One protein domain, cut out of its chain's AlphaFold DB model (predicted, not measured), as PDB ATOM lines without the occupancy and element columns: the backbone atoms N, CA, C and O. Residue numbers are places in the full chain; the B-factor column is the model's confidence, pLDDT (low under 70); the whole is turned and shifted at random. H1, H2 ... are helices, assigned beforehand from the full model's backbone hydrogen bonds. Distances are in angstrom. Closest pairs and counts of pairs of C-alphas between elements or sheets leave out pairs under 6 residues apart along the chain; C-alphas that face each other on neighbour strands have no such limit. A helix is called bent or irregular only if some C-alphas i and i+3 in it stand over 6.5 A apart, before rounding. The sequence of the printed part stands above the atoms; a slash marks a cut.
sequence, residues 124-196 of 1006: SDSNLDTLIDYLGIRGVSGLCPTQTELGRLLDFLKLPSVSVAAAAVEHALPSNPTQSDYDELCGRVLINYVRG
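Overview. This is residues 124 to 196 of the 1006 residues of the protein "Neisseria_PilC domain-containing protein" of Myxococcales bacterium (UniProt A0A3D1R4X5). One longer helix, H4, runs through the middle of a small rounded body, with three short helices and long stretches of loop gathered round it. H1 lies on one side of H4, set steeply to it, while H2 and H3 lie on the other side; the link of residues 132 to 151 loops out along a further side of H4. The printed part has 73 residues with four named helices, in the order H1, H2, H3, H4, and no named strand. The class is all helix, though under half of the residues, 36 of 73, are in named elements. The whole is compact, with a radius of gyration of the C-alphas of 11.0 A and spans of 27 by 24 by 24 A.

Along the chain. H4, residues 179 to 195, is the longest helix, 24.1 A from C-alpha 179 at (-48.886, 54.184, 1.240) to C-alpha 195 at (-41.673, 37.875, 17.524). H3, residues 162 to 168, measures 9.8 A from first to last C-alpha. H2, residues 152 to 156, measures 5.9 A. H1, residues 125 to 131, measures 8.9 A and begins with C-alpha 125 at (-39.748, 39.658, 7.760). H1 is irregular: its C-alphas 126 and 129 are 7.8 A apart.

Arrangement. H4 touches H1, and their closest C-alphas, those of Asp 125 and Arg 188, are 6.0 A apart. H1 and H4 run opposite ways at a steep tilt of 62 degrees. H3 and H4 only just touch, with 3 pairs of C-alphas within 8 A, and H4 does so with residues 185 to 189 alone; the closest C-alphas are those of Ala 166 and Leu 185, 6.6 A apart. These two run the same way at a tilt of 37 degrees, only just steep. H2 is close to H4 but not clearly touching, the closest C-alphas being those of Leu 153 and Cys 186, 7.6 A apart. H2 and H3 are also close but not clearly touching, with the C-alphas of Leu 154 and Ala 165 the closest at 7.4 A. H1 is apart from H2 and from H3. In H2, H3 and H4 every O i to N i+4 pair is within hydrogen-bond range; in H1 this holds for 1 of 3, beside 2 of 4 O i to N i+3 pairs.

Size, cuts and confidence. The two C-alphas farthest apart, those of Asn 176 and Gly 196, are 29.7 A from each other. The first and last printed C-alphas, of Ser 124 and Gly 196, are 11.6 A apart. The link from H1 to H2, 20 residues, is long; that from H2 to H3 is tight, with 5 residues, and that from H3 to H4 is short, with 10. The printed part has no cut. The mean pLDDT of the printed part is 90.7, and no printed residue is under 70.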
ATOM      1  N   SER A 124     -42.042  35.692   9.613       95.38
ATOM      2  CA  SER A 124     -40.835  36.516   9.640       95.38
ATOM      3  C   SER A 124     -40.855  37.598   8.562       95.38
ATOM      4  O   SER A 124     -41.612  37.547   7.592       95.38
ATOM      5  N   ASP A 125     -39.950  38.563   8.709       93.94
ATOM      6  CA  ASP A 125     -39.748  39.658   7.760       93.94
ATOM      7  C   ASP A 125     -39.362  39.202   6.347       93.94
ATOM      8  O   ASP A 125     -39.563  39.959   5.394       93.94
ATOM      9  N   SER A 126     -38.806  37.993   6.193       93.69
ATOM     10  CA  SER A 126     -38.466  37.430   4.881       93.69
ATOM     11  C   SER A 126     -39.696  36.979   4.097       93.69
ATOM     12  O   SER A 126     -39.632  36.920   2.875       93.69
ATOM     13  N   ASN A 127     -40.805  36.690   4.785       94.44
ATOM     14  CA  ASN A 127     -42.066  36.248   4.184       94.44
ATOM     15  C   ASN A 127     -43.144  37.346   4.192       94.44
ATOM     16  O   ASN A 127     -44.312  37.065   3.919       94.44
ATOM     17  N   LEU A 128     -42.776  38.598   4.495       93.62
ATOM     18  CA  LEU A 128     -43.722  39.711   4.613       93.62
ATOM     19  C   LEU A 128     -44.565  39.919   3.350       93.62
ATOM     20  O   LEU A 128     -45.761  40.163   3.473       93.62
ATOM     21  N   ASP A 129     -43.971  39.794   2.162       89.88
ATOM     22  CA  ASP A 129     -44.680  39.985   0.889       89.88
ATOM     23  C   ASP A 129     -45.911  39.074   0.772       89.88
ATOM     24  O   ASP A 129     -46.928  39.474   0.207       89.88
ATOM     25  N   THR A 130     -45.840  37.877   1.358       89.69
ATOM     26  CA  THR A 130     -46.955  36.930   1.426       89.69
ATOM     27  C   THR A 130     -47.844  37.187   2.643       89.69
ATOM     28  O   THR A 130     -49.068  37.168   2.531       89.69
ATOM     29  N   LEU A 131     -47.249  37.443   3.812       91.94
ATOM     30  CA  LEU A 131     -47.971  37.588   5.082       91.94
ATOM     31  C   LEU A 131     -48.814  38.864   5.160       91.94
ATOM     32  O   LEU A 131     -49.839  38.872   5.835       91.94
ATOM     33  N   ILE A 132     -48.412  39.941   4.482       88.56
ATOM     34  CA  ILE A 132     -49.047  41.260   4.607       88.56
ATOM     35  C   ILE A 132     -50.546  41.246   4.274       88.56
ATOM     36  O   ILE A 132     -51.311  42.001   4.876       88.56
ATOM     37  N   ASP A 133     -50.979  40.356   3.376       83.31
ATOM     38  CA  ASP A 133     -52.390  40.184   3.020       83.31
ATOM     39  C   ASP A 133     -53.197  39.463   4.112       83.31
ATOM     40  O   ASP A 133     -54.392  39.714   4.259       83.31
ATOM     41  N   TYR A 134     -52.542  38.630   4.924       86.94
ATOM     42  CA  TYR A 134     -53.154  37.913   6.046       86.94
ATOM     43  C   TYR A 134     -53.167  38.733   7.341       86.94
ATOM     44  O   TYR A 134     -54.016  38.506   8.195       86.94
ATOM     45  N   LEU A 135     -52.280  39.725   7.493       89.31
ATOM     46  CA  LEU A 135     -52.198  40.562   8.701       89.31
ATOM     47  C   LEU A 135     -53.390  41.522   8.878       89.31
ATOM     48  O   LEU A 135     -53.545  42.125   9.939       89.31
ATOM     49  N   GLY A 136     -54.226  41.706   7.848       83.94
ATOM     50  CA  GLY A 136     -55.434  42.533   7.939       83.94
ATOM     51  C   GLY A 136     -55.170  44.007   8.275       83.94
ATOM     52  O   GLY A 136     -56.033  44.665   8.856       83.94
ATOM     53  N   ILE A 137     -53.977  44.521   7.951       85.25
ATOM     54  CA  ILE A 137     -53.545  45.890   8.287       85.25
ATOM     55  C   ILE A 137     -53.895  46.923   7.208       85.25
ATOM     56  O   ILE A 137     -54.069  48.104   7.512       85.25
ATOM     57  N   ARG A 138     -54.024  46.492   5.946       82.44
ATOM     58  CA  ARG A 138     -54.312  47.382   4.815       82.44
ATOM     59  C   ARG A 138     -55.744  47.917   4.909       82.44
ATOM     60  O   ARG A 138     -56.677  47.196   5.248       82.44
ATOM     61  N   GLY A 139     -55.932  49.204   4.617       72.12
ATOM     62  CA  GLY A 139     -57.256  49.845   4.618       72.12
ATOM     63  C   GLY A 139     -57.884  50.071   6.003       72.12
ATOM     64  O   GLY A 139     -58.979  50.628   6.085       72.12
ATOM     65  N   VAL A 140     -57.205  49.704   7.097       77.00
ATOM     66  CA  VAL A 140     -57.671  49.983   8.463       77.00
ATOM     67  C   VAL A 140     -57.329  51.426   8.835       77.00
ATOM     68  O   VAL A 140     -56.164  51.781   9.028       77.00
ATOM     69  N   SER A 141     -58.358  52.270   8.953       77.19
ATOM     70  CA  SER A 141     -58.194  53.698   9.251       77.19
ATOM     71  C   SER A 141     -57.406  53.929  10.547       77.19
ATOM     72  O   SER A 141     -57.733  53.379  11.601       77.19
ATOM     73  N   GLY A 142     -56.344  54.733  10.451       83.31
ATOM     74  CA  GLY A 142     -55.527  55.166  11.583       83.31
ATOM     75  C   GLY A 142     -54.659  54.085  12.236       83.31
ATOM     76  O   GLY A 142     -54.039  54.382  13.249       83.31
ATOM     77  N   LEU A 143     -54.597  52.848  11.725       87.62
ATOM     78  CA  LEU A 143     -53.721  51.806  12.287       87.62
ATOM     79  C   LEU A 143     -52.259  52.011  11.872       87.62
ATOM     80  O   LEU A 143     -51.392  52.188  12.732       87.62
ATOM     81  N   CYS A 144     -52.012  51.979  10.564       90.88
ATOM     82  CA  CYS A 144     -50.690  52.148   9.971       90.88
ATOM     83  C   CYS A 144     -50.361  53.632   9.746       90.88
ATOM     84  O   CYS A 144     -51.277  54.455   9.632       90.88
ATOM     85  N   PRO A 145     -49.065  53.990   9.684       92.69
ATOM     86  CA  PRO A 145     -48.657  55.348   9.364       92.69
ATOM     87  C   PRO A 145     -49.152  55.778   7.979       92.69
ATOM     88  O   PRO A 145     -49.307  54.979   7.053       92.69
ATOM     89  N   THR A 146     -49.367  57.077   7.837       90.81
ATOM     90  CA  THR A 146     -49.635  57.751   6.566       90.81
ATOM     91  C   THR A 146     -48.652  58.910   6.403       90.81
ATOM     92  O   THR A 146     -47.812  59.166   7.266       90.81
ATOM     93  N   GLN A 147     -48.755  59.672   5.311       85.69
ATOM     94  CA  GLN A 147     -47.924  60.870   5.136       85.69
ATOM     95  C   GLN A 147     -48.144  61.936   6.222       85.69
ATOM     96  O   GLN A 147     -47.258  62.762   6.443       85.69
ATOM     97  N   THR A 148     -49.311  61.955   6.869       86.94
ATOM     98  CA  THR A 148     -49.696  63.001   7.831       86.94
ATOM     99  C   THR A 148     -49.851  62.496   9.258       86.94
ATOM    100  O   THR A 148     -49.822  63.304  10.183       86.94
ATOM    101  N   GLU A 149     -50.015  61.190   9.452       90.31
ATOM    102  CA  GLU A 149     -50.334  60.587  10.745       90.31
ATOM    103  C   GLU A 149     -49.394  59.423  11.051       90.31
ATOM    104  O   GLU A 149     -49.015  58.656  10.171       90.31
ATOM    105  N   LEU A 150     -49.030  59.279  12.323       90.12
ATOM    106  CA  LEU A 150     -48.102  58.247  12.784       90.12
ATOM    107  C   LEU A 150     -48.751  56.846  12.850       90.12
ATOM    108  O   LEU A 150     -48.056  55.843  12.719       90.12
ATOM    109  N   GLY A 151     -50.077  56.783  13.006       90.88
ATOM    110  CA  GLY A 151     -50.837  55.544  13.180       90.88
ATOM    111  C   GLY A 151     -50.819  55.010  14.621       90.88
ATOM    112  O   GLY A 151     -49.862  55.222  15.370       90.88
ATOM    113  N   ARG A 152     -51.887  54.302  15.011       90.12
ATOM    114  CA  ARG A 152     -52.077  53.723  16.354       90.12
ATOM    115  C   ARG A 152     -50.998  52.709  16.722       90.12
ATOM    116  O   ARG A 152     -50.601  52.674  17.878       90.12
ATOM    117  N   LEU A 153     -50.503  51.912  15.768       90.88
ATOM    118  CA  LEU A 153     -49.476  50.897  16.049       90.88
ATOM    119  C   LEU A 153     -48.171  51.536  16.542       90.88
ATOM    120  O   LEU A 153     -47.603  51.116  17.548       90.88
ATOM    121  N   LEU A 154     -47.695  52.568  15.843       93.62
ATOM    122  CA  LEU A 154     -46.463  53.257  16.222       93.62
ATOM    123  C   LEU A 154     -46.642  54.059  17.518       93.62
ATOM    124  O   LEU A 154     -45.723  54.093  18.336       93.62
ATOM    125  N   ASP A 155     -47.818  54.658  17.727       90.81
ATOM    126  CA  ASP A 155     -48.147  55.381  18.960       90.81
ATOM    127  C   ASP A 155     -48.195  54.448  20.183       90.81
ATOM    128  O   ASP A 155     -47.542  54.716  21.193       90.81
ATOM    129  N   PHE A 156     -48.851  53.288  20.055       87.88
ATOM    130  CA  PHE A 156     -48.874  52.229  21.070       87.88
ATOM    131  C   PHE A 156     -47.457  51.788  21.470       87.88
ATOM    132  O   PHE A 156     -47.128  51.695  22.653       87.88
ATOM    133  N   LEU A 157     -46.573  51.616  20.483       90.19
ATOM    134  CA  LEU A 157     -45.164  51.268  20.694       90.19
ATOM    135  C   LEU A 157     -44.288  52.470  21.091       90.19
ATOM    136  O   LEU A 157     -43.063  52.353  21.177       90.19
ATOM    137  N   LYS A 158     -44.873  53.648  21.330       90.50
ATOM    138  CA  LYS A 158     -44.157  54.877  21.708       90.50
ATOM    139  C   LYS A 158     -43.025  55.216  20.727       90.50
ATOM    140  O   LYS A 158     -41.956  55.677  21.146       90.50
ATOM    141  N   LEU A 159     -43.200  54.919  19.437       91.50
ATOM    142  CA  LEU A 159     -42.234  55.197  18.370       91.50
ATOM    143  C   LEU A 159     -42.446  56.637  17.878       91.50
ATOM    144  O   LEU A 159     -43.461  56.915  17.258       91.50
ATOM    145  N   PRO A 160     -41.512  57.578  18.106       90.56
ATOM    146  CA  PRO A 160     -41.778  59.011  17.926       90.56
ATOM    147  C   PRO A 160     -41.863  59.465  16.459       90.56
ATOM    148  O   PRO A 160     -42.283  60.588  16.187       90.56
ATOM    149  N   SER A 161     -41.411  58.642  15.511       92.69
ATOM    150  CA  SER A 161     -41.469  58.936  14.079       92.69
ATOM    151  C   SER A 161     -41.351  57.665  13.239       92.69
ATOM    152  O   SER A 161     -40.771  56.663  13.666       92.69
ATOM    153  N   VAL A 162     -41.804  57.750  11.987       93.50
ATOM    154  CA  VAL A 162     -41.633  56.698  10.971       93.50
ATOM    155  C   VAL A 162     -40.148  56.360  10.757       93.50
ATOM    156  O   VAL A 162     -39.792  55.199  10.601       93.50
ATOM    157  N   SER A 163     -39.251  57.351  10.812       92.06
ATOM    158  CA  SER A 163     -37.808  57.116  10.671       92.06
ATOM    159  C   SER A 163     -37.214  56.296  11.819       92.06
ATOM    160  O   SER A 163     -36.330  55.477  11.580       92.06
ATOM    161  N   VAL A 164     -37.698  56.489  13.050       91.81
ATOM    162  CA  VAL A 164     -37.277  55.676  14.199       91.81
ATOM    163  C   VAL A 164     -37.838  54.262  14.085       91.81
ATOM    164  O   VAL A 164     -37.101  53.312  14.328       91.81
ATOM    165  N   ALA A 165     -39.094  54.114  13.652       93.31
ATOM    166  CA  ALA A 165     -39.688  52.804  13.388       93.31
ATOM    167  C   ALA A 165     -38.895  52.027  12.325       93.31
ATOM    168  O   ALA A 165     -38.479  50.901  12.576       93.31
ATOM    169  N   ALA A 166     -38.598  52.656  11.185       94.00
ATOM    170  CA  ALA A 166     -37.832  52.055  10.096       94.00
ATOM    171  C   ALA A 166     -36.416  51.644  10.534       94.00
ATOM    172  O   ALA A 166     -35.964  50.549  10.214       94.00
ATOM    173  N   ALA A 167     -35.740  52.472  11.337       93.06
ATOM    174  CA  ALA A 167     -34.430  52.132  11.890       93.06
ATOM    175  C   ALA A 167     -34.477  50.965  12.894       93.06
ATOM    176  O   ALA A 167     -33.524  50.185  12.952       93.06
ATOM    177  N   ALA A 168     -35.556  50.844  13.676       92.50
ATOM    178  CA  ALA A 168     -35.725  49.774  14.659       92.50
ATOM    179  C   ALA A 168     -35.882  48.399  13.991       92.50
ATOM    180  O   ALA A 168     -35.276  47.438  14.453       92.50
ATOM    181  N   VAL A 169     -36.620  48.322  12.878       93.75
ATOM    182  CA  VAL A 169     -36.822  47.079  12.099       93.75
ATOM    183  C   VAL A 169     -35.874  46.948  10.899       93.75
ATOM    184  O   VAL A 169     -36.123  46.173   9.984       93.75
ATOM    185  N   GLU A 170     -34.801  47.744  10.871       92.38
ATOM    186  CA  GLU A 170     -33.765  47.727   9.824       92.38
ATOM    187  C   GLU A 170     -34.302  47.853   8.382       92.38
ATOM    188  O   GLU A 170     -33.714  47.347   7.425       92.38
ATOM    189  N   HIS A 171     -35.400  48.590   8.213       92.75
ATOM    190  CA  HIS A 171     -36.047  48.826   6.928       92.75
ATOM    191  C   HIS A 171     -35.662  50.195   6.350       92.75
ATOM    192  O   HIS A 171     -35.658  51.216   7.042       92.75
ATOM    193  N   ALA A 172     -35.343  50.236   5.057       92.06
ATOM    194  CA  ALA A 172     -34.958  51.461   4.367       92.06
ATOM    195  C   ALA A 172     -36.147  52.050   3.599       92.06
ATOM    196  O   ALA A 172     -36.548  51.518   2.569       92.06
ATOM    197  N   LEU A 173     -36.659  53.192   4.063       90.75
ATOM    198  CA  LEU A 173     -37.721  53.906   3.358       90.75
ATOM    199  C   LEU A 173     -37.177  54.714   2.168       90.75
ATOM    200  O   LEU A 173     -36.122  55.353   2.283       90.75
ATOM    201  N   PRO A 174     -37.906  54.763   1.039       92.56
ATOM    202  CA  PRO A 174     -37.553  55.627  -0.077       92.56
ATOM    203  C   PRO A 174     -37.726  57.111   0.286       92.56
ATOM    204  O   PRO A 174     -38.461  57.480   1.196       92.56
ATOM    205  N   SER A 175     -37.069  57.995  -0.471       89.12
ATOM    206  CA  SER A 175     -37.124  59.452  -0.230       89.12
ATOM    207  C   SER A 175     -38.532  60.066  -0.297       89.12
ATOM    208  O   SER A 175     -38.777  61.074   0.357       89.12
ATOM    209  N   ASN A 176     -39.449  59.454  -1.055       90.06
ATOM    210  CA  ASN A 176     -40.861  59.831  -1.142       90.06
ATOM    211  C   ASN A 176     -41.732  58.576  -0.946       90.06
ATOM    212  O   ASN A 176     -42.098  57.953  -1.946       90.06
ATOM    213  N   PRO A 177     -42.033  58.179   0.304       92.00
ATOM    214  CA  PRO A 177     -42.808  56.975   0.582       92.00
ATOM    215  C   PRO A 177     -44.254  57.074   0.085       92.00
ATOM    216  O   PRO A 177     -44.950  58.080   0.281       92.00
ATOM    217  N   THR A 178     -44.704  56.002  -0.555       92.31
ATOM    218  CA  THR A 178     -46.099  55.718  -0.899       92.31
ATOM    219  C   THR A 178     -46.821  55.068   0.284       92.31
ATOM    220  O   THR A 178     -46.193  54.670   1.262       92.31
ATOM    221  N   GLN A 179     -48.149  54.917   0.203       89.19
ATOM    222  CA  GLN A 179     -48.886  54.184   1.240       89.19
ATOM    223  C   GLN A 179     -48.444  52.717   1.338       89.19
ATOM    224  O   GLN A 179     -48.366  52.191   2.438       89.19
ATOM    225  N   SER A 180     -48.064  52.088   0.220       89.00
ATOM    226  CA  SER A 180     -47.548  50.715   0.232       89.00
ATOM    227  C   SER A 180     -46.253  50.588   1.036       89.00
ATOM    228  O   SER A 180     -46.078  49.593   1.729       89.00
ATOM    229  N   ASP A 181     -45.370  51.594   0.980       92.25
ATOM    230  CA  ASP A 181     -44.127  51.604   1.765       92.25
ATOM    231  C   ASP A 181     -44.426  51.742   3.271       92.25
ATOM    232  O   ASP A 181     -43.778  51.121   4.113       92.25
ATOM    233  N   TYR A 182     -45.441  52.537   3.630       92.69
ATOM    234  CA  TYR A 182     -45.897  52.654   5.017       92.69
ATOM    235  C   TYR A 182     -46.579  51.380   5.524       92.69
ATOM    236  O   TYR A 182     -46.363  51.001   6.675       92.69
ATOM    237  N   ASP A 183     -47.367  50.711   4.682       90.75
ATOM    238  CA  ASP A 183     -48.013  49.440   5.014       90.75
ATOM    239  C   ASP A 183     -46.968  48.323   5.184       90.75
ATOM    240  O   ASP A 183     -47.081  47.518   6.108       90.75
ATOM    241  N   GLU A 184     -45.914  48.303   4.357       92.94
ATOM    242  CA  GLU A 184     -44.783  47.383   4.523       92.94
ATOM    243  C   GLU A 184     -44.070  47.626   5.860       92.94
ATOM    244  O   GLU A 184     -43.877  46.689   6.638       92.94
ATOM    245  N   LEU A 185     -43.742  48.883   6.179       95.00
ATOM    246  CA  LEU A 185     -43.158  49.233   7.475       95.00
ATOM    247  C   LEU A 185     -44.062  48.801   8.638       95.00
ATOM    248  O   LEU A 185     -43.577  48.243   9.620       95.00
ATOM    249  N   CYS A 186     -45.365  49.056   8.529       94.06
ATOM    250  CA  CYS A 186     -46.367  48.658   9.514       94.06
ATOM    251  C   CYS A 186     -46.365  47.135   9.727       94.06
ATOM    252  O   CYS A 186     -46.337  46.674  10.868       94.06
ATOM    253  N   GLY A 187     -46.310  46.363   8.636       94.50
ATOM    254  CA  GLY A 187     -46.199  44.907   8.662       94.50
ATOM    255  C   GLY A 187     -44.924  44.420   9.353       94.50
ATOM    256  O   GLY A 187     -45.015  43.595  10.257       94.50
ATOM    257  N   ARG A 188     -43.754  44.982   9.014       95.81
ATOM    258  CA  ARG A 188     -42.470  44.653   9.677       95.81
ATOM    259  C   ARG A 188     -42.501  44.951  11.171       95.81
ATOM    260  O   ARG A 188     -42.044  44.144  11.976       95.81
ATOM    261  N   VAL A 189     -43.048  46.103  11.554       95.81
ATOM    262  CA  VAL A 189     -43.200  46.497  12.962       95.81
ATOM    263  C   VAL A 189     -44.096  45.509  13.706       95.81
ATOM    264  O   VAL A 189     -43.724  45.058  14.787       95.81
ATOM    265  N   LEU A 190     -45.238  45.131  13.125       94.56
ATOM    266  CA  LEU A 190     -46.148  44.163  13.737       94.56
ATOM    267  C   LEU A 190     -45.499  42.778  13.871       94.56
ATOM    268  O   LEU A 190     -45.537  42.200  14.957       94.56
ATOM    269  N   ILE A 191     -44.863  42.271  12.808       96.00
ATOM    270  CA  ILE A 191     -44.168  40.975  12.823       96.00
ATOM    271  C   ILE A 191     -43.113  40.963  13.927       96.00
ATOM    272  O   ILE A 191     -43.139  40.094  14.797       96.00
ATOM    273  N   ASN A 192     -42.211  41.944  13.945       95.69
ATOM    274  CA  ASN A 192     -41.131  41.973  14.923       95.69
ATOM    275  C   ASN A 192     -41.626  42.167  16.363       95.69
ATOM    276  O   ASN A 192     -41.068  41.567  17.286       95.69
ATOM    277  N   TYR A 193     -42.697  42.937  16.569       93.50
ATOM    278  CA  TYR A 193     -43.343  43.049  17.876       93.50
ATOM    279  C   TYR A 193     -43.855  41.689  18.374       93.50
ATOM    280  O   TYR A 193     -43.547  41.292  19.498       93.50
ATOM    281  N   VAL A 194     -44.578  40.948  17.527       94.00
ATOM    282  CA  VAL A 194     -45.110  39.610  17.850       94.00
ATOM    283  C   VAL A 194     -43.976  38.603  18.086       94.00
ATOM    284  O   VAL A 194     -44.027  37.814  19.030       94.00
ATOM    285  N   ARG A 195     -42.888  38.683  17.306       95.31
ATOM    286  CA  ARG A 195     -41.673  37.875  17.524       95.31
ATOM    287  C   ARG A 195     -40.966  38.200  18.847       95.31
ATOM    288  O   ARG A 195     -40.220  37.360  19.352       95.31
ATOM    289  N   GLY A 196     -41.219  39.367  19.437       93.69
ATOM    290  CA  GLY A 196     -40.718  39.762  20.754       93.69
ATOM    291  C   GLY A 196     -39.582  40.782  20.736       93.69
ATOM    292  O   GLY A 196     -38.823  40.866  21.702       93.69
TER     293      GLY A 196